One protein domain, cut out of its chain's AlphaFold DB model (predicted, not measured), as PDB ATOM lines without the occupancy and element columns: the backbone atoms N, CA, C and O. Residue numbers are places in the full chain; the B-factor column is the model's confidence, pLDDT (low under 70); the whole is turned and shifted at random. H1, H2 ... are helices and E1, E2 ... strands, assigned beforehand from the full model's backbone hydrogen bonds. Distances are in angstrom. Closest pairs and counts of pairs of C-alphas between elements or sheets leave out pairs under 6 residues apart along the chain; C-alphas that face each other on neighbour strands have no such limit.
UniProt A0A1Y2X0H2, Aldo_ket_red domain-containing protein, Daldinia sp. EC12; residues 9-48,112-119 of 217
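Overview. This is residues 9 to 48 and 112 to 119 of the 217 residues of the protein "Aldo_ket_red domain-containing protein" of Daldinia sp. EC12 (UniProt A0A1Y2X0H2). Two short parallel strands, E1 and E2, lie side by side as a small ribbon, and one helix, H1, packs alongside it, mostly on E2, running back opposite to the strands. A separate short piece, residues 112 to 119, lies beyond a cut, on the side of E2 away from E1. The printed part has 48 residues, with one named helix and two named strands in the order E1, H1, E2; the sheet order is E1, E2, parallel. The class is mixed, helices and strands, with 23 residues in named elements, under half of those printed. The whole is compact, with a radius of gyration of the C-alphas of 10.0 A and spans of 27 by 18 by 16 A.

Arrangement. E1, residues 9 to 13, and E2, residues 39 to 43, are parallel neighbours at 21 degrees. N 12 and O 41 are 2.9 A apart, and N 43 and O 12 2.8 A, both within hydrogen-bond range. With H1, residues 23 to 35, they form a strand-helix-strand unit, two parallel neighbour strands with a helix between them in the chain, and its crossover is right-handed. The closest C-alphas of H1 and E2 are those of Ile 34 and Lys 40, 5.9 A apart; those of H1 and E1 are Phe 30 and Leu 12, 7.8 A. In H1, 8 of 9 O i to N i+4 pairs are within hydrogen-bond range.

Along the chain. E1 begins at C-alpha 9, (-1.316, 70.638, 102.011), and is 10.0 A long. H1 is 18.6 A long. E2 is 10.8 A long and ends at C-alpha 43, (10.606, 71.063, 103.378).

Size, cuts and confidence. The two C-alphas farthest apart, Gly 37 and Pro 48, are 28.2 A apart. Residues 49 to 111 are not printed; C-alphas 48 and 112 are 14.9 A apart across this cut. The link from H1 to E2 is tight, that from E1 to H1 short. The mean pLDDT of the printed part is 70.1; 24 residues are under 70, among them 9 to 19 and 41 to 48.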
ATOM      1  N   ILE A   9      -2.712  71.077 101.836       69.38
ATOM      2  CA  ILE A   9      -1.316  70.638 102.011       69.38
ATOM      3  C   ILE A   9      -0.685  71.347 103.216       69.38
ATOM      4  O   ILE A   9      -0.333  72.520 103.171       69.38
ATOM      5  N   ASN A  10      -0.469  70.619 104.315       68.00
ATOM      6  CA  ASN A  10       0.195  71.192 105.492       68.00
ATOM      7  C   ASN A  10       1.711  71.368 105.280       68.00
ATOM      8  O   ASN A  10       2.263  72.388 105.672       68.00
ATOM      9  N   VAL A  11       2.384  70.390 104.664       68.25
ATOM     10  CA  VAL A  11       3.829  70.448 104.395       68.25
ATOM     11  C   VAL A  11       4.111  69.934 102.988       68.25
ATOM     12  O   VAL A  11       3.781  68.794 102.666       68.25
ATOM     13  N   LEU A  12       4.747  70.759 102.161       68.50
ATOM     14  CA  LEU A  12       5.185  70.403 100.817       68.50
ATOM     15  C   LEU A  12       6.672  70.018 100.846       68.50
ATOM     16  O   LEU A  12       7.533  70.862 101.080       68.50
ATOM     17  N   HIS A  13       6.979  68.734 100.647       68.81
ATOM     18  CA  HIS A  13       8.344  68.202 100.741       68.81
ATOM     19  C   HIS A  13       8.949  67.910  99.365       68.81
ATOM     20  O   HIS A  13       8.401  67.132  98.581       68.81
ATOM     21  N   ALA A  14      10.124  68.474  99.101       67.62
ATOM     22  CA  ALA A  14      10.901  68.168  97.912       67.62
ATOM     23  C   ALA A  14      11.640  66.834  98.085       67.62
ATOM     24  O   ALA A  14      12.569  66.705  98.875       67.62
ATOM     25  N   HIS A  15      11.253  65.821  97.314       62.22
ATOM     26  CA  HIS A  15      11.822  64.479  97.461       62.22
ATOM     27  C   HIS A  15      13.318  64.395  97.087       62.22
ATOM     28  O   HIS A  15      14.054  63.586  97.655       62.22
ATOM     29  N   ARG A  16      13.783  65.203  96.123       55.62
ATOM     30  CA  ARG A  16      15.186  65.287  95.678       55.62
ATOM     31  C   ARG A  16      15.494  66.671  95.130       55.62
ATOM     32  O   ARG A  16      14.623  67.272  94.511       55.62
ATOM     33  N   ALA A  17      16.735  67.123  95.303       62.84
ATOM     34  CA  ALA A  17      17.218  68.306  94.601       62.84
ATOM     35  C   ALA A  17      17.307  67.982  93.107       62.84
ATOM     36  O   ALA A  17      17.873  66.944  92.742       62.84
ATOM     37  N   ASP A  18      16.768  68.853  92.255       67.31
ATOM     38  CA  ASP A  18      17.039  68.768  90.821       67.31
ATOM     39  C   ASP A  18      18.489  69.216  90.575       67.31
ATOM     40  O   ASP A  18      18.824  70.358  90.890       67.31
ATOM     41  N   PRO A  19      19.379  68.356  90.042       62.62
ATOM     42  CA  PRO A  19      20.751  68.751  89.732       62.62
ATOM     43  C   PRO A  19      20.852  69.819  88.634       62.62
ATOM     44  O   PRO A  19      21.924  70.397  88.461       62.62
ATOM     45  N   LYS A  20      19.784  70.045  87.860       74.38
ATOM     46  CA  LYS A  20      19.753  71.021  86.764       74.38
ATOM     47  C   LYS A  20      19.238  72.391  87.190       74.38
ATOM     48  O   LYS A  20      19.499  73.358  86.481       74.38
ATOM     49  N   THR A  21      18.553  72.474  88.326       72.50
ATOM     50  CA  THR A  21      17.958  73.718  88.819       72.50
ATOM     51  C   THR A  21      18.773  74.225  90.005       72.50
ATOM     52  O   THR A  21      18.979  73.466  90.954       72.50
ATOM     53  N   PRO A  22      19.240  75.487  90.009       78.88
ATOM     54  CA  PRO A  22      19.894  76.080  91.173       78.88
ATOM     55  C   PRO A  22      19.059  75.901  92.444       78.88
ATOM     56  O   PRO A  22      17.828  75.965  92.406       78.88
ATOM     57  N   LEU A  23      19.707  75.662  93.585       67.56
ATOM     58  CA  LEU A  23      18.980  75.388  94.825       67.56
ATOM     59  C   LEU A  23      18.132  76.591  95.251       67.56
ATOM     60  O   LEU A  23      16.998  76.416  95.680       67.56
ATOM     61  N   GLU A  24      18.670  77.797  95.112       69.81
ATOM     62  CA  GLU A  24      17.999  79.053  95.438       69.81
ATOM     63  C   GLU A  24      16.730  79.241  94.599       69.81
ATOM     64  O   GLU A  24      15.717  79.729  95.093       69.81
ATOM     65  N   GLU A  25      16.757  78.798  93.340       77.75
ATOM     66  CA  GLU A  25      15.584  78.808  92.467       77.75
ATOM     67  C   GLU A  25      14.531  77.797  92.933       77.75
ATOM     68  O   GLU A  25      13.352  78.144  93.009       77.75
ATOM     69  N   GLN A  26      14.948  76.588  93.328       73.38
ATOM     70  CA  GLN A  26      14.044  75.596  93.922       73.38
ATOM     71  C   GLN A  26      13.409  76.139  95.213       73.38
ATOM     72  O   GLN A  26      12.192  76.092  95.364       73.38
ATOM     73  N   ILE A  27      14.218  76.705  96.113       72.00
ATOM     74  CA  ILE A  27      13.788  77.338  97.371       72.00
ATOM     75  C   ILE A  27      12.741  78.423  97.107       72.00
ATOM     76  O   ILE A  27      11.686  78.419  97.739       72.00
ATOM     77  N   ARG A  28      12.999  79.321  96.148       77.00
ATOM     78  CA  ARG A  28      12.067  80.393  95.785       77.00
ATOM     79  C   ARG A  28      10.738  79.840  95.275       77.00
ATOM     80  O   ARG A  28       9.696  80.305  95.720       77.00
ATOM     81  N   ALA A  29      10.773  78.831  94.405       80.06
ATOM     82  CA  ALA A  29       9.562  78.203  93.882       80.06
ATOM     83  C   ALA A  29       8.722  77.541  94.990       80.06
ATOM     84  O   ALA A  29       7.496  77.613  94.957       80.06
ATOM     85  N   PHE A  30       9.363  76.926  95.992       78.31
ATOM     86  CA  PHE A  30       8.670  76.386  97.165       78.31
ATOM     87  C   PHE A  30       8.046  77.492  98.022       78.31
ATOM     88  O   PHE A  30       6.882  77.372  98.399       78.31
ATOM     89  N   ASN A  31       8.776  78.576  98.291       75.31
ATOM     90  CA  ASN A  31       8.257  79.705  99.068       75.31
ATOM     91  C   ASN A  31       7.056  80.379  98.392       75.31
ATOM     92  O   ASN A  31       6.080  80.689  99.068       75.31
ATOM     93  N   GLU A  32       7.069  80.508  97.065       82.69
ATOM     94  CA  GLU A  32       5.927  81.022  96.302       82.69
ATOM     95  C   GLU A  32       4.654  80.185  96.537       82.69
ATOM     96  O   GLU A  32       3.561  80.734  96.627       82.69
ATOM     97  N   GLN A  33       4.765  78.864  96.737       81.50
ATOM     98  CA  GLN A  33       3.593  78.031  97.054       81.50
ATOM     99  C   GLN A  33       3.004  78.321  98.441       81.50
ATOM    100  O   GLN A  33       1.800  78.142  98.638       81.50
ATOM    101  N   ILE A  34       3.825  78.777  99.391       74.38
ATOM    102  CA  ILE A  34       3.342  79.245 100.695       74.38
ATOM    103  C   ILE A  34       2.610  80.577 100.519       74.38
ATOM    104  O   ILE A  34       1.507  80.739 101.035       74.38
ATOM    105  N   GLU A  35       3.189  81.511  99.761       78.69
ATOM    106  CA  GLU A  35       2.597  82.832  99.506       78.69
ATOM    107  C   GLU A  35       1.254  82.741  98.771       78.69
ATOM    108  O   GLU A  35       0.322  83.479  99.089       78.69
ATOM    109  N   LEU A  36       1.121  81.793  97.842       82.56
ATOM    110  CA  LEU A  36      -0.129  81.500  97.137       82.56
ATOM    111  C   LEU A  36      -1.164  80.755  98.004       82.56
ATOM    112  O   LEU A  36      -2.264  80.470  97.537       82.56
ATOM    113  N   GLY A  37      -0.828  80.409  99.252       78.88
ATOM    114  CA  GLY A  37      -1.712  79.675 100.159       78.88
ATOM    115  C   GLY A  37      -1.926  78.209  99.768       78.88
ATOM    116  O   GLY A  37      -2.854  77.570 100.261       78.88
ATOM    117  N   HIS A  38      -1.087  77.657  98.885       79.50
ATOM    118  CA  HIS A  38      -1.187  76.266  98.440       79.50
ATOM    119  C   HIS A  38      -0.664  75.279  99.489       79.50
ATOM    120  O   HIS A  38      -1.080  74.117  99.501       79.50
ATOM    121  N   CYS A  39       0.249  75.720 100.360       73.94
ATOM    122  CA  CYS A  39       0.728  74.936 101.490       73.94
ATOM    123  C   CYS A  39       1.107  75.797 102.703       73.94
ATOM    124  O   CYS A  39       1.416  76.976 102.576       73.94
ATOM    125  N   LYS A  40       1.100  75.199 103.904       70.94
ATOM    126  CA  LYS A  40       1.416  75.920 105.159       70.94
ATOM    127  C   LYS A  40       2.910  75.976 105.481       70.94
ATOM    128  O   LYS A  40       3.346  76.853 106.218       70.94
ATOM    129  N   ALA A  41       3.685  75.019 104.976       64.75
ATOM    130  CA  ALA A  41       5.125  74.933 105.173       64.75
ATOM    131  C   ALA A  41       5.781  74.148 104.033       64.75
ATOM    132  O   ALA A  41       5.147  73.311 103.385       64.75
ATOM    133  N   VAL A  42       7.079  74.367 103.831       64.88
ATOM    134  CA  VAL A  42       7.884  73.634 102.849       64.88
ATOM    135  C   VAL A  42       9.049  72.945 103.532       64.88
ATOM    136  O   VAL A  42       9.633  73.458 104.485       64.88
ATOM    137  N   SER A  43       9.386  71.763 103.029       64.56
ATOM    138  CA  SER A  43      10.606  71.063 103.378       64.56
ATOM    139  C   SER A  43      11.484  70.980 102.132       64.56
ATOM    140  O   SER A  43      11.066  70.390 101.130       64.56
ATOM    141  N   PRO A  44      12.701  71.523 102.190       62.41
ATOM    142  CA  PRO A  44      13.578  71.639 101.042       62.41
ATOM    143  C   PRO A  44      14.150  70.275 100.660       62.41
ATOM    144  O   PRO A  44      14.079  69.327 101.457       62.41
ATOM    145  N   PRO A  45      14.711  70.160  99.445       57.50
ATOM    146  CA  PRO A  45      15.212  68.886  98.979       57.50
ATOM    147  C   PRO A  45      16.366  68.381  99.845       57.50
ATOM    148  O   PRO A  45      17.129  69.168 100.398       57.50
ATOM    149  N   PRO A  46      16.555  67.061  99.969       56.59
ATOM    150  CA  PRO A  46      17.772  66.548 100.573       56.59
ATOM    151  C   PRO A  46      18.990  66.993  99.738       56.59
ATOM    152  O   PRO A  46      18.886  67.069  98.505       56.59
ATOM    153  N   PRO A  47      20.157  67.247 100.365       53.81
ATOM    154  CA  PRO A  47      21.373  67.553  99.625       53.81
ATOM    155  C   PRO A  47      21.691  66.418  98.635       53.81
ATOM    156  O   PRO A  47      21.400  65.248  98.918       53.81
ATOM    157  N   PRO A  48      22.275  66.731  97.465       48.56
ATOM    158  CA  PRO A  48      22.549  65.733  96.441       48.56
ATOM    159  C   PRO A  48      23.476  64.642  96.985       48.56
ATOM    160  O   PRO A  48      24.561  64.913  97.501       48.56
ATOM    161  N   LEU A 112      18.818  77.556 104.176       70.81
ATOM    162  CA  LEU A 112      17.374  77.327 104.266       70.81
ATOM    163  C   LEU A 112      16.717  78.244 105.298       70.81
ATOM    164  O   LEU A 112      15.698  78.872 105.013       70.81
ATOM    165  N   ARG A 113      17.352  78.386 106.465       74.81
ATOM    166  CA  ARG A 113      16.876  79.263 107.541       74.81
ATOM    167  C   ARG A 113      16.855  80.727 107.119       74.81
ATOM    168  O   ARG A 113      15.895  81.423 107.440       74.81
ATOM    169  N   ALA A 114      17.843  81.178 106.342       75.94
ATOM    170  CA  ALA A 114      17.858  82.529 105.773       75.94
ATOM    171  C   ALA A 114      16.639  82.819 104.872       75.94
ATOM    172  O   ALA A 114      16.268  83.977 104.701       75.94
ATOM    173  N   HIS A 115      15.987  81.778 104.347       71.12
ATOM    174  CA  HIS A 115      14.767  81.868 103.543       71.12
ATOM    175  C   HIS A 115      13.492  81.463 104.302       71.12
ATOM    176  O   HIS A 115      12.462  81.228 103.672       71.12
ATOM    177  N   GLY A 116      13.546  81.368 105.636       68.81
ATOM    178  CA  GLY A 116      12.403  80.988 106.474       68.81
ATOM    179  C   GLY A 116      12.015  79.510 106.376       68.81
ATOM    180  O   GLY A 116      10.945  79.124 106.844       68.81
ATOM    181  N   ILE A 117      12.869  78.673 105.782       69.12
ATOM    182  CA  ILE A 117      12.603  77.251 105.569       69.12
ATOM    183  C   ILE A 117      13.203  76.425 106.710       69.12
ATOM    184  O   ILE A 117      14.385  76.549 107.035       69.12
ATOM    185  N   ARG A 118      12.386  75.536 107.285       70.06
ATOM    186  CA  ARG A 118      12.822  74.556 108.290       70.06
ATOM    187  C   ARG A 118      13.498  73.361 107.635       70.06
ATOM    188  O   ARG A 118      13.087  72.890 106.572       70.06
ATOM    189  N   PHE A 119      14.530  72.845 108.288       67.62
ATOM    190  CA  PHE A 119      15.229  71.657 107.837       67.62
ATOM    191  C   PHE A 119      14.578  70.403 108.428       67.62
ATOM    192  O   PHE A 119      14.260  70.346 109.610       67.62
TER     193      PHE A 119